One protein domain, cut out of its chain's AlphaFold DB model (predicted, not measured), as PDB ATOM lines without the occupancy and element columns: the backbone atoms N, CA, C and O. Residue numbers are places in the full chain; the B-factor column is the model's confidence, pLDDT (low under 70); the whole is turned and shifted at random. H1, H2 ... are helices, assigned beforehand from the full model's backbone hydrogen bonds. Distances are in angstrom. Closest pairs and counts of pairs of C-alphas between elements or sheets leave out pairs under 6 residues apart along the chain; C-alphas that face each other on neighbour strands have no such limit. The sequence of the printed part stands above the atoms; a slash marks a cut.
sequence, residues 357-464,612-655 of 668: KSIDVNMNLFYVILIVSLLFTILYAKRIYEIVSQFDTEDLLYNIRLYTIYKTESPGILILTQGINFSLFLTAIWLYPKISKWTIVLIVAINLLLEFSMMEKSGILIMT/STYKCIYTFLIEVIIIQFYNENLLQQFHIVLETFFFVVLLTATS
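Overview. This is residues 357 to 464 and 612 to 655 of the 668 residues of the protein "Oligosaccharide repeat unit polymerase" of Prevotella sp. tc2-28 (UniProt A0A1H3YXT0). Helix H3 runs through the middle, with H1 and H4 packed on it as an up-and-down bundle and the hairpin of H6 and H7 on its other side. H2 sits across the last residues of H1 and H4, and short H5 folds back along H4. The printed part has 152 residues with seven named helices, H1 to H7 in order, and no named strand: all helix. It is compact, with a radius of gyration of the C-alphas of 16.0 A and spans of 52 by 35 by 25 A.

Along the chain. Find C-alpha 363 at (23.766, 19.109, 45.746); from there H1 runs 37.0 A to residue 388. Next come H2, residues 393 to 406, 18.2 A; H3, 412 to 431, 30.6 A; H4, 437 to 454, 26.0 A; and H5, 458 to 464, 10.0 A. Beyond the cut, find H6, 612 to 626, 21.8 A, and H7, 638 to 655, 27.1 A, ending at C-alpha 655 (25.554, 24.120, 55.227).

Arrangement. Begin at the hairpin of H3 and H4, where the closest C-alphas, Asn 421 and Asn 447, are 5.9 A apart. H1 touches H3, closest at C-alphas Phe 376 and Thr 417, 6.1 A, at a steep tilt of 44 degrees. H7 touches H3 at C-alphas Gly 419 and Thr 644, the closest, 4.2 A. H1 and H6 are apart. Every O i to N i+4 pair is within hydrogen-bond range in H1, H4 and H5; H2 has 8 of 10, H3 11 of 16, H6 9 of 11, H7 12 of 14.

Size, cuts and confidence. Residues 465 to 611 are not printed; C-alphas 464 and 612 are 20.4 A apart. The link H6 to H7 is long. Look for pLDDT under 70 at residues 393 to 394, 404 to 411 and 654 to 655.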
ATOM      1  N   LYS A 357      26.925   9.328  60.832       72.44
ATOM      2  CA  LYS A 357      26.332  10.568  60.301       72.44
ATOM      3  C   LYS A 357      26.839  10.875  58.884       72.44
ATOM      4  O   LYS A 357      28.046  11.011  58.669       72.44
ATOM      5  N   SER A 358      25.917  11.052  57.934       81.56
ATOM      6  CA  SER A 358      26.211  11.536  56.573       81.56
ATOM      7  C   SER A 358      26.770  12.964  56.570       81.56
ATOM      8  O   SER A 358      26.576  13.696  57.538       81.56
ATOM      9  N   ILE A 359      27.375  13.386  55.460       89.50
ATOM     10  CA  ILE A 359      27.786  14.781  55.261       89.50
ATOM     11  C   ILE A 359      26.668  15.641  54.655       89.50
ATOM     12  O   ILE A 359      25.712  15.129  54.056       89.50
ATOM     13  N   ASP A 360      26.833  16.952  54.805       88.25
ATOM     14  CA  ASP A 360      26.021  17.988  54.170       88.25
ATOM     15  C   ASP A 360      26.810  18.628  53.024       88.25
ATOM     16  O   ASP A 360      27.937  19.085  53.223       88.25
ATOM     17  N   VAL A 361      26.214  18.644  51.830       91.19
ATOM     18  CA  VAL A 361      26.840  19.093  50.577       91.19
ATOM     19  C   VAL A 361      25.844  19.934  49.782       91.19
ATOM     20  O   VAL A 361      24.636  19.681  49.812       91.19
ATOM     21  N   ASN A 362      26.339  20.927  49.044       92.06
ATOM     22  CA  ASN A 362      25.555  21.626  48.034       92.06
ATOM     23  C   ASN A 362      25.278  20.700  46.840       92.06
ATOM     24  O   ASN A 362      26.119  20.566  45.954       92.06
ATOM     25  N   MET A 363      24.099  20.078  46.799       92.56
ATOM     26  CA  MET A 363      23.766  19.109  45.746       92.56
ATOM     27  C   MET A 363      23.775  19.714  44.337       92.56
ATOM     28  O   MET A 363      24.219  19.053  43.402       92.56
ATOM     29  N   ASN A 364      23.348  20.970  44.175       92.69
ATOM     30  CA  ASN A 364      23.365  21.630  42.866       92.69
ATOM     31  C   ASN A 364      24.801  21.803  42.375       92.69
ATOM     32  O   ASN A 364      25.126  21.443  41.248       92.69
ATOM     33  N   LEU A 365      25.674  22.307  43.250       94.06
ATOM     34  CA  LEU A 365      27.079  22.486  42.917       94.06
ATOM     35  C   LEU A 365      27.785  21.145  42.687       94.06
ATOM     36  O   LEU A 365      28.578  21.040  41.762       94.06
ATOM     37  N   PHE A 366      27.454  20.117  43.472       95.62
ATOM     38  CA  PHE A 366      27.976  18.762  43.297       95.62
ATOM     39  C   PHE A 366      27.713  18.224  41.886       95.62
ATOM     40  O   PHE A 366      28.646  17.783  41.223       95.62
ATOM     41  N   TYR A 367      26.474  18.317  41.388       96.06
ATOM     42  CA  TYR A 367      26.158  17.846  40.036       96.06
ATOM     43  C   TYR A 367      26.750  18.731  38.933       96.06
ATOM     44  O   TYR A 367      27.172  18.203  37.906       96.06
ATOM     45  N   VAL A 368      26.845  20.049  39.139       96.50
ATOM     46  CA  VAL A 368      27.538  20.946  38.194       96.50
ATOM     47  C   VAL A 368      29.015  20.567  38.079       96.50
ATOM     48  O   VAL A 368      29.516  20.388  36.971       96.50
ATOM     49  N   ILE A 369      29.699  20.381  39.210       96.00
ATOM     50  CA  ILE A 369      31.109  19.979  39.235       96.00
ATOM     51  C   ILE A 369      31.282  18.573  38.650       96.00
ATOM     52  O   ILE A 369      32.245  18.351  37.924       96.00
ATOM     53  N   LEU A 370      30.339  17.648  38.869       97.25
ATOM     54  CA  LEU A 370      30.359  16.322  38.242       97.25
ATOM     55  C   LEU A 370      30.295  16.390  36.707       97.25
ATOM     56  O   LEU A 370      31.029  15.671  36.034       97.25
ATOM     57  N   ILE A 371      29.455  17.262  36.142       97.19
ATOM     58  CA  ILE A 371      29.380  17.454  34.684       97.19
ATOM     59  C   ILE A 371      30.692  18.050  34.154       97.19
ATOM     60  O   ILE A 371      31.222  17.572  33.151       97.19
ATOM     61  N   VAL A 372      31.241  19.058  34.841       95.50
ATOM     62  CA  VAL A 372      32.537  19.662  34.480       95.50
ATOM     63  C   VAL A 372      33.656  18.622  34.534       95.50
ATOM     64  O   VAL A 372      34.425  18.506  33.587       95.50
ATOM     65  N   SER A 373      33.705  17.827  35.601       95.81
ATOM     66  CA  SER A 373      34.651  16.730  35.813       95.81
ATOM     67  C   SER A 373      34.594  15.688  34.695       95.81
ATOM     68  O   SER A 373      35.637  15.301  34.168       95.81
ATOM     69  N   LEU A 374      33.391  15.289  34.266       96.38
ATOM     70  CA  LEU A 374      33.208  14.366  33.147       96.38
ATOM     71  C   LEU A 374      33.809  14.930  31.851       96.38
ATOM     72  O   LEU A 374      34.588  14.248  31.185       96.38
ATOM     73  N   LEU A 375      33.486  16.183  31.513       95.62
ATOM     74  CA  LEU A 375      34.013  16.846  30.317       95.62
ATOM     75  C   LEU A 375      35.536  16.998  30.382       95.62
ATOM     76  O   LEU A 375      36.227  16.677  29.420       95.62
ATOM     77  N   PHE A 376      36.062  17.451  31.519       94.94
ATOM     78  CA  PHE A 376      37.492  17.673  31.713       94.94
ATOM     79  C   PHE A 376      38.277  16.364  31.642       94.94
ATOM     80  O   PHE A 376      39.305  16.322  30.975       94.94
ATOM     81  N   THR A 377      37.763  15.283  32.233       94.75
ATOM     82  CA  THR A 377      38.397  13.957  32.172       94.75
ATOM     83  C   THR A 377      38.461  13.433  30.738       94.75
ATOM     84  O   THR A 377      39.506  12.951  30.308       94.75
ATOM     85  N   ILE A 378      37.379  13.574  29.965       94.38
ATOM     86  CA  ILE A 378      37.353  13.158  28.555       94.38
ATOM     87  C   ILE A 378      38.329  13.999  27.722       94.38
ATOM     88  O   ILE A 378      39.077  13.449  26.916       94.38
ATOM     89  N   LEU A 379      38.357  15.321  27.922       92.69
ATOM     90  CA  LEU A 379      39.293  16.212  27.229       92.69
ATOM     91  C   LEU A 379      40.750  15.920  27.603       92.69
ATOM     92  O   LEU A 379      41.615  15.956  26.731       92.69
ATOM     93  N   TYR A 380      41.018  15.599  28.870       90.25
ATOM     94  CA  TYR A 380      42.341  15.210  29.348       90.25
ATOM     95  C   TYR A 380      42.807  13.913  28.680       90.25
ATOM     96  O   TYR A 380      43.871  13.888  28.065       90.25
ATOM     97  N   ALA A 381      41.976  12.865  28.718       89.44
ATOM     98  CA  ALA A 381      42.267  11.585  28.077       89.44
ATOM     99  C   ALA A 381      42.470  11.740  26.561       89.44
ATOM    100  O   ALA A 381      43.425  11.204  26.002       89.44
ATOM    101  N   LYS A 382      41.617  12.537  25.901       89.69
ATOM    102  CA  LYS A 382      41.746  12.848  24.474       89.69
ATOM    103  C   LYS A 382      43.065  13.558  24.164       89.69
ATOM    104  O   LYS A 382      43.734  13.172  23.214       89.69
ATOM    105  N   ARG A 383      43.458  14.560  24.957       86.69
ATOM    106  CA  ARG A 383      44.718  15.291  24.750       86.69
ATOM    107  C   ARG A 383      45.930  14.374  24.887       86.69
ATOM    108  O   ARG A 383      46.839  14.454  24.068       86.69
ATOM    109  N   ILE A 384      45.938  13.500  25.896       84.62
ATOM    110  CA  ILE A 384      47.006  12.504  26.051       84.62
ATOM    111  C   ILE A 384      47.042  11.584  24.837       84.62
ATOM    112  O   ILE A 384      48.103  11.403  24.251       84.62
ATOM    113  N   TYR A 385      45.889  11.063  24.419       85.00
ATOM    114  CA  TYR A 385      45.801  10.220  23.235       85.00
ATOM    115  C   TYR A 385      46.340  10.924  21.980       85.00
ATOM    116  O   TYR A 385      47.155  10.343  21.277       85.00
ATOM    117  N   GLU A 386      45.955  12.178  21.728       85.19
ATOM    118  CA  GLU A 386      46.432  12.955  20.577       85.19
ATOM    119  C   GLU A 386      47.955  13.115  20.585       85.19
ATOM    120  O   GLU A 386      48.585  12.867  19.561       85.19
ATOM    121  N   ILE A 387      48.559  13.461  21.728       80.06
ATOM    122  CA  ILE A 387      50.019  13.615  21.851       80.06
ATOM    123  C   ILE A 387      50.726  12.278  21.630       80.06
ATOM    124  O   ILE A 387      51.685  12.189  20.872       80.06
ATOM    125  N   VAL A 388      50.241  11.224  22.276       79.56
ATOM    126  CA  VAL A 388      50.849   9.892  22.227       79.56
ATOM    127  C   VAL A 388      50.701   9.271  20.836       79.56
ATOM    128  O   VAL A 388      51.615   8.599  20.370       79.56
ATOM    129  N   SER A 389      49.599   9.548  20.135       79.19
ATOM    130  CA  SER A 389      49.357   9.089  18.760       79.19
ATOM    131  C   SER A 389      50.231   9.772  17.699       79.19
ATOM    132  O   SER A 389      50.212   9.354  16.545       79.19
ATOM    133  N   GLN A 390      50.997  10.809  18.065       77.38
ATOM    134  CA  GLN A 390      52.045  11.364  17.194       77.38
ATOM    135  C   GLN A 390      53.277  10.450  17.123       77.38
ATOM    136  O   GLN A 390      54.090  10.592  16.211       77.38
ATOM    137  N   PHE A 391      53.412   9.525  18.075       72.62
ATOM    138  CA  PHE A 391      54.414   8.465  18.084       72.62
ATOM    139  C   PHE A 391      53.816   7.167  17.520       72.62
ATOM    140  O   PHE A 391      52.605   7.067  17.318       72.62
ATOM    141  N   ASP A 392      54.660   6.166  17.265       72.12
ATOM    142  CA  ASP A 392      54.215   4.877  16.729       72.12
ATOM    143  C   ASP A 392      53.146   4.225  17.626       72.12
ATOM    144  O   ASP A 392      53.346   4.039  18.826       72.12
ATOM    145  N   THR A 393      51.985   3.898  17.058       64.25
ATOM    146  CA  THR A 393      50.822   3.412  17.810       64.25
ATOM    147  C   THR A 393      50.926   1.952  18.247       64.25
ATOM    148  O   THR A 393      50.113   1.538  19.075       64.25
ATOM    149  N   GLU A 394      51.895   1.184  17.728       68.62
ATOM    150  CA  GLU A 394      52.101  -0.219  18.134       68.62
ATOM    151  C   GLU A 394      52.345  -0.351  19.649       68.62
ATOM    152  O   GLU A 394      51.884  -1.309  20.266       68.62
ATOM    153  N   ASP A 395      52.931   0.680  20.269       74.50
ATOM    154  CA  ASP A 395      53.320   0.714  21.679       74.50
ATOM    155  C   ASP A 395      52.637   1.860  22.460       74.50
ATOM    156  O   ASP A 395      53.235   2.546  23.293       74.50
ATOM    157  N   LEU A 396      51.331   2.070  22.231       77.94
ATOM    158  CA  LEU A 396      50.555   3.170  22.831       77.94
ATOM    159  C   LEU A 396      50.741   3.302  24.356       77.94
ATOM    160  O   LEU A 396      50.947   4.403  24.862       77.94
ATOM    161  N   LEU A 397      50.691   2.195  25.106       79.19
ATOM    162  CA  LEU A 397      50.873   2.217  26.565       79.19
ATOM    163  C   LEU A 397      52.288   2.658  26.960       79.19
ATOM    164  O   LEU A 397      52.460   3.405  27.919       79.19
ATOM    165  N   TYR A 398      53.304   2.225  26.221       77.88
ATOM    166  CA  TYR A 398      54.678   2.652  26.455       77.88
ATOM    167  C   TYR A 398      54.854   4.146  26.146       77.88
ATOM    168  O   TYR A 398      55.457   4.872  26.936       77.88
ATOM    169  N   ASN A 399      54.226   4.639  25.080       78.12
ATOM    170  CA  ASN A 399      54.261   6.055  24.724       78.12
ATOM    171  C   ASN A 399      53.536   6.940  25.752       78.12
ATOM    172  O   ASN A 399      54.043   8.009  26.094       78.12
ATOM    173  N   ILE A 400      52.400   6.492  26.313       78.12
ATOM    174  CA  ILE A 400      51.742   7.196  27.431       78.12
ATOM    175  C   ILE A 400      52.705   7.277  28.623       78.12
ATOM    176  O   ILE A 400      52.846   8.338  29.233       78.12
ATOM    177  N   ARG A 401      53.428   6.188  28.922       75.56
ATOM    178  CA  ARG A 401      54.409   6.155  30.016       75.56
ATOM    179  C   ARG A 401      55.513   7.182  29.810       75.56
ATOM    180  O   ARG A 401      55.832   7.926  30.735       75.56
ATOM    181  N   LEU A 402      56.093   7.220  28.610       72.19
ATOM    182  CA  LEU A 402      57.143   8.174  28.260       72.19
ATOM    183  C   LEU A 402      56.646   9.617  28.382       72.19
ATOM    184  O   LEU A 402      57.320  10.441  29.002       72.19
ATOM    185  N   TYR A 403      55.448   9.911  27.873       74.81
ATOM    186  CA  TYR A 403      54.855  11.242  27.977       74.81
ATOM    187  C   TYR A 403      54.662  11.682  29.437       74.81
ATOM    188  O   TYR A 403      55.041  12.797  29.800       74.81
ATOM    189  N   THR A 404      54.129  10.810  30.301       68.88
ATOM    190  CA  THR A 404      53.926  11.139  31.721       68.88
ATOM    191  C   THR A 404      55.245  11.386  32.459       68.88
ATOM    192  O   THR A 404      55.282  12.243  33.345       68.88
ATOM    193  N   ILE A 405      56.322  10.678  32.101       65.75
ATOM    194  CA  ILE A 405      57.640  10.827  32.738       65.75
ATOM    195  C   ILE A 405      58.317  12.136  32.322       65.75
ATOM    196  O   ILE A 405      58.825  12.859  33.177       65.75
ATOM    197  N   TYR A 406      58.324  12.444  31.024       61.81
ATOM    198  CA  TYR A 406      59.123  13.543  30.472       61.81
ATOM    199  C   TYR A 406      58.345  14.843  30.244       61.81
ATOM    200  O   TYR A 406      58.941  15.782  29.723       61.81
ATOM    201  N   LYS A 407      57.050  14.894  30.612       63.22
ATOM    202  CA  LYS A 407      56.101  16.023  30.471       63.22
ATOM    203  C   LYS A 407      56.750  17.322  29.981       63.22
ATOM    204  O   LYS A 407      57.176  18.161  30.771       63.22
ATOM    205  N   THR A 408      56.785  17.495  28.665       51.09
ATOM    206  CA  THR A 408      57.337  18.695  28.021       51.09
ATOM    207  C   THR A 408      56.317  19.831  27.942       51.09
ATOM    208  O   THR A 408      56.701  20.995  27.868       51.09
ATOM    209  N   GLU A 409      55.019  19.520  28.033       57.12
ATOM    210  CA  GLU A 409      53.934  20.503  27.997       57.12
ATOM    211  C   GLU A 409      52.969  20.365  29.178       57.12
ATOM    212  O   GLU A 409      52.519  19.271  29.524       57.12
ATOM    213  N   SER A 410      52.588  21.504  29.763       63.88
ATOM    214  CA  SER A 410      51.539  21.556  30.780       63.88
ATOM    215  C   SER A 410      50.154  21.389  30.136       63.88
ATOM    216  O   SER A 410      49.842  22.087  29.164       63.88
ATOM    217  N   PRO A 411      49.262  20.553  30.702       64.00
ATOM    218  CA  PRO A 411      47.893  20.393  30.211       64.00
ATOM    219  C   PRO A 411      47.008  21.638  30.444       64.00
ATOM    220  O   PRO A 411      45.819  21.624  30.113       64.00
ATOM    221  N   GLY A 412      47.564  22.733  30.979       78.44
ATOM    222  CA  GLY A 412      46.857  23.989  31.219       78.44
ATOM    223  C   GLY A 412      45.778  23.820  32.285       78.44
ATOM    224  O   GLY A 412      46.008  23.186  33.312       78.44
ATOM    225  N   ILE A 413      44.577  24.348  32.031       81.75
ATOM    226  CA  ILE A 413      43.447  24.267  32.975       81.75
ATOM    227  C   ILE A 413      43.019  22.827  33.298       81.75
ATOM    228  O   ILE A 413      42.436  22.583  34.351       81.75
ATOM    229  N   LEU A 414      43.338  21.864  32.426       86.19
ATOM    230  CA  LEU A 414      42.989  20.459  32.634       86.19
ATOM    231  C   LEU A 414      43.809  19.802  33.757       86.19
ATOM    232  O   LEU A 414      43.467  18.694  34.163       86.19
ATOM    233  N   ILE A 415      44.842  20.463  34.296       82.38
ATOM    234  CA  ILE A 415      45.558  19.970  35.483       82.38
ATOM    235  C   ILE A 415      44.629  19.840  36.701       82.38
ATOM    236  O   ILE A 415      44.744  18.877  37.449       82.38
ATOM    237  N   LEU A 416      43.614  20.714  36.796       88.06
ATOM    238  CA  LEU A 416      42.625  20.732  37.882       88.06
ATOM    239  C   LEU A 416      41.761  19.461  37.949       88.06
ATOM    240  O   LEU A 416      41.054  19.231  38.930       88.06
ATOM    241  N   THR A 417      41.753  18.658  36.881       92.00
ATOM    242  CA  THR A 417      40.878  17.486  36.747       92.00
ATOM    243  C   THR A 417      41.117  16.474  37.863       92.00
ATOM    244  O   THR A 417      40.156  15.901  38.369       92.00
ATOM    245  N   GLN A 418      42.367  16.291  38.298       89.50
ATOM    246  CA  GLN A 418      42.702  15.356  39.375       89.50
ATOM    247  C   GLN A 418      42.075  15.789  40.697       89.50
ATOM    248  O   GLN A 418      41.283  15.039  41.272       89.50
ATOM    249  N   GLY A 419      42.341  17.020  41.147       91.94
ATOM    250  CA  GLY A 419      41.779  17.520  42.399       91.94
ATOM    251  C   GLY A 419      40.248  17.558  42.393       91.94
ATOM    252  O   GLY A 419      39.605  17.216  43.390       91.94
ATOM    253  N   ILE A 420      39.634  17.892  41.249       95.12
ATOM    254  CA  ILE A 420      38.177  17.824  41.077       95.12
ATOM    255  C   ILE A 420      37.677  16.381  41.242       95.12
ATOM    256  O   ILE A 420      36.777  16.142  42.053       95.12
ATOM    257  N   ASN A 421      38.250  15.424  40.509       95.25
ATOM    258  CA  ASN A 421      37.806  14.028  40.508       95.25
ATOM    259  C   ASN A 421      37.939  13.382  41.896       95.25
ATOM    260  O   ASN A 421      36.984  12.745  42.361       95.25
ATOM    261  N   PHE A 422      39.056  13.618  42.592       93.12
ATOM    262  CA  PHE A 422      39.262  13.145  43.962       93.12
ATOM    263  C   PHE A 422      38.288  13.802  44.946       93.12
ATOM    264  O   PHE A 422      37.685  13.111  45.769       93.12
ATOM    265  N   SER A 423      38.047  15.116  44.846       95.75
ATOM    266  CA  SER A 423      37.085  15.801  45.724       95.75
ATOM    267  C   SER A 423      35.651  15.267  45.569       95.75
ATOM    268  O   SER A 423      34.942  15.071  46.564       95.75
ATOM    269  N   LEU A 424      35.232  14.966  44.332       96.88
ATOM    270  CA  LEU A 424      33.943  14.344  44.030       96.88
ATOM    271  C   LEU A 424      33.872  12.924  44.582       96.88
ATOM    272  O   LEU A 424      32.860  12.553  45.171       96.88
ATOM    273  N   PHE A 425      34.941  12.142  44.438       97.06
ATOM    274  CA  PHE A 425      35.012  10.793  44.988       97.06
ATOM    275  C   PHE A 425      34.877  10.793  46.517       97.06
ATOM    276  O   PHE A 425      33.978  10.134  47.048       97.06
ATOM    277  N   LEU A 426      35.684  11.595  47.219       95.75
ATOM    278  CA  LEU A 426      35.657  11.703  48.682       95.75
ATOM    279  C   LEU A 426      34.288  12.166  49.199       95.75
ATOM    280  O   LEU A 426      33.769  11.629  50.177       95.75
ATOM    281  N   THR A 427      33.660  13.136  48.535       95.44
ATOM    282  CA  THR A 427      32.319  13.598  48.923       95.44
ATOM    283  C   THR A 427      31.237  12.559  48.605       95.44
ATOM    284  O   THR A 427      30.345  12.334  49.427       95.44
ATOM    285  N   ALA A 428      31.320  11.866  47.466       95.88
ATOM    286  CA  ALA A 428      30.345  10.865  47.039       95.88
ATOM    287  C   ALA A 428      30.277   9.652  47.980       95.88
ATOM    288  O   ALA A 428      29.178   9.247  48.378       95.88
ATOM    289  N   ILE A 429      31.426   9.105  48.396       95.19
ATOM    290  CA  ILE A 429      31.462   7.956  49.319       95.19
ATOM    291  C   ILE A 429      30.827   8.296  50.672       95.19
ATOM    292  O   ILE A 429      30.123   7.467  51.254       95.19
ATOM    293  N   TRP A 430      30.980   9.534  51.154       94.12
ATOM    294  CA  TRP A 430      30.330  10.016  52.374       94.12
ATOM    295  C   TRP A 430      28.841  10.331  52.180       94.12
ATOM    296  O   TRP A 430      28.054  10.067  53.093       94.12
ATOM    297  N   LEU A 431      28.432  10.825  51.009       93.06
ATOM    298  CA  LEU A 431      27.032  11.113  50.680       93.06
ATOM    299  C   LEU A 431      26.169   9.861  50.520       93.06
ATOM    300  O   LEU A 431      24.989   9.903  50.866       93.06
ATOM    301  N   TYR A 432      26.718   8.747  50.030       91.25
ATOM    302  CA  TYR A 432      25.965   7.498  49.870       91.25
ATOM    303  C   TYR A 432      25.267   7.071  51.181       91.25
ATOM    304  O   TYR A 432      25.929   7.057  52.222       91.25
ATOM    305  N   PRO A 433      23.968   6.711  51.192       89.81
ATOM    306  CA  PRO A 433      23.083   6.440  50.055       89.81
ATOM    307  C   PRO A 433      22.225   7.624  49.565       89.81
ATOM    308  O   PRO A 433      21.286   7.406  48.807       89.81
ATOM    309  N   LYS A 434      22.516   8.879  49.945       90.62
ATOM    310  CA  LYS A 434      21.753  10.061  49.476       90.62
ATOM    311  C   LYS A 434      21.850  10.296  47.962       90.62
ATOM    312  O   LYS A 434      21.028  11.009  47.396       90.62
ATOM    313  N   ILE A 435      22.873   9.734  47.323       93.94
ATOM    314  CA  ILE A 435      23.082   9.754  45.874       93.94
ATOM    315  C   ILE A 435      22.899   8.353  45.299       93.94
ATOM    316  O   ILE A 435      23.092   7.353  45.996       93.94
ATOM    317  N   SER A 436      22.549   8.274  44.015       94.62
ATOM    318  CA  SER A 436      22.340   6.988  43.352       94.62
ATOM    319  C   SER A 436      23.638   6.174  43.274       94.62
ATOM    320  O   SER A 436      24.727   6.730  43.107       94.62
ATOM    321  N   LYS A 437      23.526   4.840  43.312       94.44
ATOM    322  CA  LYS A 437      24.676   3.941  43.107       94.44
ATOM    323  C   LYS A 437      25.382   4.187  41.768       94.44
ATOM    324  O   LYS A 437      26.601   4.115  41.697       94.44
ATOM    325  N   TRP A 438      24.627   4.542  40.727       94.81
ATOM    326  CA  TRP A 438      25.164   4.826  39.396       94.81
ATOM    327  C   TRP A 438      25.975   6.120  39.353       94.81
ATOM    328  O   TRP A 438      26.960   6.189  38.630       94.81
ATOM    329  N   THR A 439      25.628   7.111  40.178       96.38
ATOM    330  CA  THR A 439      26.435   8.326  40.349       96.38
ATOM    331  C   THR A 439      27.816   7.985  40.912       96.38
ATOM    332  O   THR A 439      28.814   8.512  40.437       96.38
ATOM    333  N   ILE A 440      27.892   7.067  41.879       95.38
ATOM    334  CA  ILE A 440      29.174   6.615  42.441       95.38
ATOM    335  C   ILE A 440      29.958   5.808  41.415       95.38
ATOM    336  O   ILE A 440      31.142   6.061  41.241       95.38
ATOM    337  N   VAL A 441      29.304   4.882  40.704       96.19
ATOM    338  CA  VAL A 441      29.942   4.106  39.628       96.19
ATOM    339  C   VAL A 441      30.521   5.033  38.556       96.19
ATOM    340  O   VAL A 441      31.652   4.825  38.136       96.19
ATOM    341  N   LEU A 442      29.796   6.085  38.167       97.00
ATOM    342  CA  LEU A 442      30.293   7.091  37.229       97.00
ATOM    343  C   LEU A 442      31.521   7.828  37.781       97.00
ATOM    344  O   LEU A 442      32.514   7.951  37.074       97.00
ATOM    345  N   ILE A 443      31.481   8.275  39.041       97.19
ATOM    346  CA  ILE A 443      32.614   8.960  39.689       97.19
ATOM    347  C   ILE A 443      33.836   8.037  39.798       97.19
ATOM    348  O   ILE A 443      34.964   8.468  39.575       97.19
ATOM    349  N   VAL A 444      33.631   6.758  40.101       96.00
ATOM    350  CA  VAL A 444      34.702   5.755  40.100       96.00
ATOM    351  C   VAL A 444      35.260   5.578  38.687       96.00
ATOM    352  O   VAL A 444      36.472   5.600  38.517       96.00
ATOM    353  N   ALA A 445      34.405   5.476  37.667       95.69
ATOM    354  CA  ALA A 445      34.831   5.298  36.281       95.69
ATOM    355  C   ALA A 445      35.648   6.485  35.744       95.69
ATOM    356  O   ALA A 445      36.660   6.263  35.083       95.69
ATOM    357  N   ILE A 446      35.265   7.733  36.047       95.50
ATOM    358  CA  ILE A 446      36.038   8.915  35.619       95.50
ATOM    359  C   ILE A 446      37.379   9.026  36.356       95.50
ATOM    360  O   ILE A 446      38.368   9.414  35.740       95.50
ATOM    361  N   ASN A 447      37.448   8.642  37.637       95.06
ATOM    362  CA  ASN A 447      38.726   8.565  38.348       95.06
ATOM    363  C   ASN A 447      39.614   7.486  37.711       95.06
ATOM    364  O   ASN A 447      40.734   7.784  37.323       95.06
ATOM    365  N   LEU A 448      39.095   6.275  37.476       93.81
ATOM    366  CA  LEU A 448      39.855   5.196  36.831       93.81
ATOM    367  C   LEU A 448      40.332   5.553  35.415       93.81
ATOM    368  O   LEU A 448      41.450   5.202  35.049       93.81
ATOM    369  N   LEU A 449      39.516   6.256  34.623       93.00
ATOM    370  CA  LEU A 449      39.918   6.735  33.299       93.00
ATOM    371  C   LEU A 449      41.082   7.732  33.388       93.00
ATOM    372  O   LEU A 449      41.998   7.678  32.565       93.00
ATOM    373  N   LEU A 450      41.058   8.626  34.381       90.88
ATOM    374  CA  LEU A 450      42.133   9.588  34.610       90.88
ATOM    375  C   LEU A 450      43.426   8.892  35.054       90.88
ATOM    376  O   LEU A 450      44.464   9.112  34.436       90.88
ATOM    377  N   GLU A 451      43.343   8.000  36.045       89.88
ATOM    378  CA  GLU A 451      44.473   7.192  36.530       89.88
ATOM    379  C   GLU A 451      45.101   6.370  35.394       89.88
ATOM    380  O   GLU A 451      46.319   6.350  35.224       89.88
ATOM    381  N   PHE A 452      44.269   5.759  34.541       87.75
ATOM    382  CA  PHE A 452      44.733   5.036  33.357       87.75
ATOM    383  C   PHE A 452      45.442   5.956  32.359       87.75
ATOM    384  O   PHE A 452      46.515   5.612  31.864       87.75
ATOM    385  N   SER A 453      44.879   7.140  32.096       85.81
ATOM    386  CA  SER A 453      45.469   8.126  31.179       85.81
ATOM    387  C   SER A 453      46.829   8.627  31.672       85.81
ATOM    388  O   SER A 453      47.688   8.967  30.868       85.81
ATOM    389  N   MET A 454      47.039   8.654  32.988       80.69
ATOM    390  CA  MET A 454      48.300   9.056  33.608       80.69
ATOM    391  C   MET A 454      49.251   7.887  33.883       80.69
ATOM    392  O   MET A 454      50.402   8.118  34.237       80.69
ATOM    393  N   MET A 455      48.808   6.642  33.700       82.12
ATOM    394  CA  MET A 455      49.517   5.433  34.135       82.12
ATOM    395  C   MET A 455      49.876   5.417  35.625       82.12
ATOM    396  O   MET A 455      50.868   4.804  36.034       82.12
ATOM    397  N   GLU A 456      49.045   6.046  36.449       77.56
ATOM    398  CA  GLU A 456      49.195   6.034  37.898       77.56
ATOM    399  C   GLU A 456      48.387   4.874  38.491       77.56
ATOM    400  O   GLU A 456      47.224   4.640  38.171       77.56
ATOM    401  N   LYS A 457      49.047   4.058  39.319       76.81
ATOM    402  CA  LYS A 457      48.414   2.918  40.012       76.81
ATOM    403  C   LYS A 457      48.016   3.271  41.442       76.81
ATOM    404  O   LYS A 457      47.219   2.557  42.050       76.81
ATOM    405  N   SER A 458      48.583   4.353  41.973       78.06
ATOM    406  CA  SER A 458      48.335   4.857  43.319       78.06
ATOM    407  C   SER A 458      46.861   5.176  43.523       78.06
ATOM    408  O   SER A 458      46.308   4.703  44.510       78.06
ATOM    409  N   GLY A 459      46.179   5.852  42.588       81.88
ATOM    410  CA  GLY A 459      44.787   6.264  42.796       81.88
ATOM    411  C   GLY A 459      43.817   5.114  43.071       81.88
ATOM    412  O   GLY A 459      42.890   5.269  43.866       81.88
ATOM    413  N   ILE A 460      44.068   3.912  42.536       86.38
ATOM    414  CA  ILE A 460      43.262   2.715  42.840       86.38
ATOM    415  C   ILE A 460      43.387   2.328  44.321       86.38
ATOM    416  O   ILE A 460      42.382   2.038  44.985       86.38
ATOM    417  N   LEU A 461      44.613   2.334  44.852       85.31
ATOM    418  CA  LEU A 461      44.870   2.053  46.264       85.31
ATOM    419  C   LEU A 461      44.201   3.116  47.144       85.31
ATOM    420  O   LEU A 461      43.508   2.763  48.101       85.31
ATOM    421  N   ILE A 462      44.325   4.391  46.767       85.44
ATOM    422  CA  ILE A 462      43.721   5.529  47.471       85.44
ATOM    423  C   ILE A 462      42.205   5.389  47.560       85.44
ATOM    424  O   ILE A 462      41.618   5.481  48.644       85.44
ATOM    425  N   MET A 463      41.557   5.123  46.425       91.31
ATOM    426  CA  MET A 463      40.112   4.942  46.360       91.31
ATOM    427  C   MET A 463      39.654   3.753  47.209       91.31
ATOM    428  O   MET A 463      38.634   3.833  47.902       91.31
ATOM    429  N   THR A 464      40.422   2.663  47.205       91.19
ATOM    430  CA  THR A 464      40.118   1.463  47.991       91.19
ATOM    431  C   THR A 464      40.224   1.736  49.493       91.19
ATOM    432  O   THR A 464      39.266   1.486  50.227       91.19
ATOM    433  N   SER A 612      31.405  18.197  58.087       90.12
ATOM    434  CA  SER A 612      31.300  17.656  56.719       90.12
ATOM    435  C   SER A 612      32.589  17.814  55.909       90.12
ATOM    436  O   SER A 612      33.040  16.863  55.274       90.12
ATOM    437  N   THR A 613      33.208  18.995  55.968       92.62
ATOM    438  CA  THR A 613      34.462  19.301  55.270       92.62
ATOM    439  C   THR A 613      35.594  18.408  55.768       92.62
ATOM    440  O   THR A 613      36.266  17.744  54.982       92.62
ATOM    441  N   TYR A 614      35.767  18.337  57.089       92.94
ATOM    442  CA  TYR A 614      36.871  17.593  57.690       92.94
ATOM    443  C   TYR A 614      36.669  16.077  57.641       92.94
ATOM    444  O   TYR A 614      37.659  15.362  57.654       92.94
ATOM    445  N   LYS A 615      35.439  15.570  57.476       92.50
ATOM    446  CA  LYS A 615      35.201  14.166  57.092       92.50
ATOM    447  C   LYS A 615      35.869  13.801  55.775       92.50
ATOM    448  O   LYS A 615      36.553  12.783  55.705       92.50
ATOM    449  N   CYS A 616      35.744  14.654  54.766       94.62
ATOM    450  CA  CYS A 616      36.372  14.421  53.469       94.62
ATOM    451  C   CYS A 616      37.895  14.631  53.540       94.62
ATOM    452  O   CYS A 616      38.641  13.747  53.133       94.62
ATOM    453  N   ILE A 617      38.359  15.741  54.133       95.38
ATOM    454  CA  ILE A 617      39.801  16.038  54.269       95.38
ATOM    455  C   ILE A 617      40.520  14.960  55.089       95.38
ATOM    456  O   ILE A 617      41.608  14.530  54.723       95.38
ATOM    457  N   TYR A 618      39.922  14.489  56.185       95.38
ATOM    458  CA  TYR A 618      40.540  13.451  57.004       95.38
ATOM    459  C   TYR A 618      40.579  12.091  56.303       95.38
ATOM    460  O   TYR A 618      41.530  11.344  56.496       95.38
ATOM    461  N   THR A 619      39.595  11.789  55.448       94.94
ATOM    462  CA  THR A 619      39.616  10.563  54.631       94.94
ATOM    463  C   THR A 619      40.829  10.542  53.700       94.94
ATOM    464  O   THR A 619      41.499   9.519  53.617       94.94
ATOM    465  N   PHE A 620      41.157  11.681  53.080       93.12
ATOM    466  CA  PHE A 620      42.399  11.845  52.317       93.12
ATOM    467  C   PHE A 620      43.640  11.717  53.215       93.12
ATOM    468  O   PHE A 620      44.575  10.987  52.915       93.12
ATOM    469  N   LEU A 621      43.642  12.386  54.371       94.06
ATOM    470  CA  LEU A 621      44.795  12.369  55.275       94.06
ATOM    471  C   LEU A 621      45.113  10.968  55.832       94.06
ATOM    472  O   LEU A 621      46.275  10.641  56.047       94.06
ATOM    473  N   ILE A 622      44.098  10.138  56.087       92.31
ATOM    474  CA  ILE A 622      44.295   8.765  56.573       92.31
ATOM    475  C   ILE A 622      45.126   7.954  55.600       92.31
ATOM    476  O   ILE A 622      46.005   7.218  56.032       92.31
ATOM    477  N   GLU A 623      44.864   8.090  54.309       88.81
ATOM    478  CA  GLU A 623      45.629   7.400  53.284       88.81
ATOM    479  C   GLU A 623      47.106   7.800  53.354       88.81
ATOM    480  O   GLU A 623      47.943   6.910  53.481       88.81
ATOM    481  N   VAL A 624      47.412   9.101  53.437       91.31
ATOM    482  CA  VAL A 624      48.784   9.608  53.642       91.31
ATOM    483  C   VAL A 624      49.438   8.993  54.887       91.31
ATOM    484  O   VAL A 624      50.608   8.620  54.852       91.31
ATOM    485  N   ILE A 625      48.696   8.841  55.990       93.50
ATOM    486  CA  ILE A 625      49.215   8.232  57.226       93.50
ATOM    487  C   ILE A 625      49.426   6.714  57.065       93.50
ATOM    488  O   ILE A 625      50.401   6.177  57.594       93.50
ATOM    489  N   ILE A 626      48.548   6.010  56.341       90.81
ATOM    490  CA  ILE A 626      48.674   4.565  56.079       90.81
ATOM    491  C   ILE A 626      49.913   4.282  55.228       90.81
ATOM    492  O   ILE A 626      50.669   3.369  55.547       90.81
ATOM    493  N   ILE A 627      50.140   5.070  54.177       88.81
ATOM    494  CA  ILE A 627      51.249   4.877  53.229       88.81
ATOM    495  C   ILE A 627      52.492   5.705  53.576       88.81
ATOM    496  O   ILE A 627      53.388   5.852  52.750       88.81
ATOM    497  N   GLN A 628      52.590   6.220  54.806       91.12
ATOM    498  CA  GLN A 628      53.714   7.062  55.239       91.12
ATOM    499  C   GLN A 628      55.077   6.349  55.171       91.12
ATOM    500  O   GLN A 628      56.127   6.983  55.151       91.12
ATOM    501  N   PHE A 629      55.081   5.018  55.147       87.75
ATOM    502  CA  PHE A 629      56.294   4.224  54.967       87.75
ATOM    503  C   PHE A 629      56.748   4.122  53.516       87.75
ATOM    504  O   PHE A 629      57.826   3.600  53.281       87.75
ATOM    505  N   TYR A 630      55.914   4.572  52.578       83.94
ATOM    506  CA  TYR A 630      56.153   4.530  51.146       83.94
ATOM    507  C   TYR A 630      56.446   5.929  50.607       83.94
ATOM    508  O   TYR A 630      57.499   6.151  50.048       83.94
ATOM    509  N   ASN A 631      55.590   6.937  50.773       85.50
ATOM    510  CA  ASN A 631      55.927   8.248  50.203       85.50
ATOM    511  C   ASN A 631      55.385   9.428  51.002       85.50
ATOM    512  O   ASN A 631      54.399   9.318  51.729       85.50
ATOM    513  N   GLU A 632      56.037  10.573  50.826       90.44
ATOM    514  CA  GLU A 632      55.513  11.868  51.234       90.44
ATOM    515  C   GLU A 632      54.550  12.354  50.137       90.44
ATOM    516  O   GLU A 632      54.983  12.761  49.066       90.44
ATOM    517  N   ASN A 633      53.239  12.273  50.376       87.31
ATOM    518  CA  ASN A 633      52.216  12.616  49.379       87.31
ATOM    519  C   ASN A 633      51.516  13.965  49.628       87.31
ATOM    520  O   ASN A 633      50.682  14.365  48.823       87.31
ATOM    521  N   LEU A 634      51.808  14.683  50.716       90.25
ATOM    522  CA  LEU A 634      51.176  15.975  51.002       90.25
ATOM    523  C   LEU A 634      51.883  17.145  50.308       90.25
ATOM    524  O   LEU A 634      51.212  18.013  49.749       90.25
ATOM    525  N   LEU A 635      53.215  17.197  50.345       89.06
ATOM    526  CA  LEU A 635      54.006  18.264  49.726       89.06
ATOM    527  C   LEU A 635      54.523  17.863  48.343       89.06
ATOM    528  O   LEU A 635      54.511  18.704  47.446       89.06
ATOM    529  N   GLN A 636      54.875  16.596  48.112       84.75
ATOM    530  CA  GLN A 636      55.260  16.145  46.763       84.75
ATOM    531  C   GLN A 636      54.083  16.051  45.779       84.75
ATOM    532  O   GLN A 636      54.302  15.848  44.592       84.75
ATOM    533  N   GLN A 637      52.838  16.195  46.249       85.88
ATOM    534  CA  GLN A 637      51.640  16.303  45.405       85.88
ATOM    535  C   GLN A 637      50.832  17.561  45.749       85.88
ATOM    536  O   GLN A 637      49.599  17.572  45.718       85.88
ATOM    537  N   PHE A 638      51.536  18.645  46.092       86.56
ATOM    538  CA  PHE A 638      50.948  19.849  46.681       86.56
ATOM    539  C   PHE A 638      49.756  20.417  45.897       86.56
ATOM    540  O   PHE A 638      48.759  20.826  46.491       86.56
ATOM    541  N   HIS A 639      49.829  20.416  44.565       85.06
ATOM    542  CA  HIS A 639      48.756  20.934  43.719       85.06
ATOM    543  C   HIS A 639      47.463  20.112  43.828       85.06
ATOM    544  O   HIS A 639      46.405  20.684  44.087       85.06
ATOM    545  N   ILE A 640      47.558  18.781  43.751       88.12
ATOM    546  CA  ILE A 640      46.417  17.860  43.881       88.12
ATOM    547  C   ILE A 640      45.767  18.033  45.251       88.12
ATOM    548  O   ILE A 640      44.542  18.120  45.358       88.12
ATOM    549  N   VAL A 641      46.585  18.138  46.304       91.56
ATOM    550  CA  VAL A 641      46.120  18.340  47.682       91.56
ATOM    551  C   VAL A 641      45.354  19.655  47.810       91.56
ATOM    552  O   VAL A 641      44.226  19.667  48.312       91.56
ATOM    553  N   LEU A 642      45.933  20.763  47.333       91.06
ATOM    554  CA  LEU A 642      45.301  22.081  47.390       91.06
ATOM    555  C   LEU A 642      43.980  22.123  46.623       91.06
ATOM    556  O   LEU A 642      42.980  22.608  47.155       91.06
ATOM    557  N   GLU A 643      43.964  21.611  45.396       92.50
ATOM    558  CA  GLU A 643      42.772  21.560  44.552       92.50
ATOM    559  C   GLU A 643      41.678  20.708  45.204       92.50
ATOM    560  O   GLU A 643      40.537  21.158  45.348       92.50
ATOM    561  N   THR A 644      42.032  19.510  45.681       93.94
ATOM    562  CA  THR A 644      41.104  18.607  46.372       93.94
ATOM    563  C   THR A 644      40.491  19.292  47.588       93.94
ATOM    564  O   THR A 644      39.270  19.285  47.761       93.94
ATOM    565  N   PHE A 645      41.310  19.930  48.428       94.69
ATOM    566  CA  PHE A 645      40.828  20.601  49.637       94.69
ATOM    567  C   PHE A 645      39.957  21.810  49.298       94.69
ATOM    568  O   PHE A 645      38.911  21.997  49.924       94.69
ATOM    569  N   PHE A 646      40.333  22.591  48.284       95.12
ATOM    570  CA  PHE A 646      39.535  23.711  47.795       95.12
ATOM    571  C   PHE A 646      38.140  23.254  47.352       95.12
ATOM    572  O   PHE A 646      37.139  23.787  47.837       95.12
ATOM    573  N   PHE A 647      38.047  22.234  46.493       95.56
ATOM    574  CA  PHE A 647      36.758  21.743  46.004       95.56
ATOM    575  C   PHE A 647      35.935  21.047  47.094       95.56
ATOM    576  O   PHE A 647      34.720  21.237  47.148       95.56
ATOM    577  N   VAL A 648      36.567  20.330  48.029       95.62
ATOM    578  CA  VAL A 648      35.883  19.782  49.214       95.62
ATOM    579  C   VAL A 648      35.268  20.899  50.061       95.62
ATOM    580  O   VAL A 648      34.096  20.808  50.443       95.62
ATOM    581  N   VAL A 649      36.022  21.965  50.350       94.69
ATOM    582  CA  VAL A 649      35.512  23.135  51.082       94.69
ATOM    583  C   VAL A 649      34.358  23.761  50.314       94.69
ATOM    584  O   VAL A 649      33.296  23.980  50.889       94.69
ATOM    585  N   LEU A 650      34.519  23.980  49.010       93.81
ATOM    586  CA  LEU A 650      33.504  24.587  48.157       93.81
ATOM    587  C   LEU A 650      32.185  23.787  48.157       93.81
ATOM    588  O   LEU A 650      31.107  24.361  48.324       93.81
ATOM    589  N   LEU A 651      32.267  22.460  48.038       93.75
ATOM    590  CA  LEU A 651      31.119  21.549  48.049       93.75
ATOM    591  C   LEU A 651      30.404  21.507  49.408       93.75
ATOM    592  O   LEU A 651      29.189  21.304  49.461       93.75
ATOM    593  N   THR A 652      31.130  21.721  50.508       90.50
ATOM    594  CA  THR A 652      30.614  21.592  51.883       90.50
ATOM    595  C   THR A 652      30.293  22.932  52.567       90.50
ATOM    596  O   THR A 652      29.583  22.949  53.573       90.50
ATOM    597  N   ALA A 653      30.733  24.070  52.016       80.38
ATOM    598  CA  ALA A 653      30.627  25.401  52.627       80.38
ATOM    599  C   ALA A 653      29.189  25.918  52.834       80.38
ATOM    600  O   ALA A 653      28.953  26.777  53.687       80.38
ATOM    601  N   THR A 654      28.197  25.430  52.084       56.78
ATOM    602  CA  THR A 654      26.842  26.011  52.110       56.78
ATOM    603  C   THR A 654      25.939  25.503  53.236       56.78
ATOM    604  O   THR A 654      24.815  25.989  53.353       56.78
ATOM    605  N   SER A 655      26.386  24.580  54.099       48.16
ATOM    606  CA  SER A 655      25.554  24.120  55.227       48.16
ATOM    607  C   SER A 655      25.501  25.113  56.400       48.16
ATOM    608  O   SER A 655      24.548  25.098  57.176       48.16
TER     609      SER A 655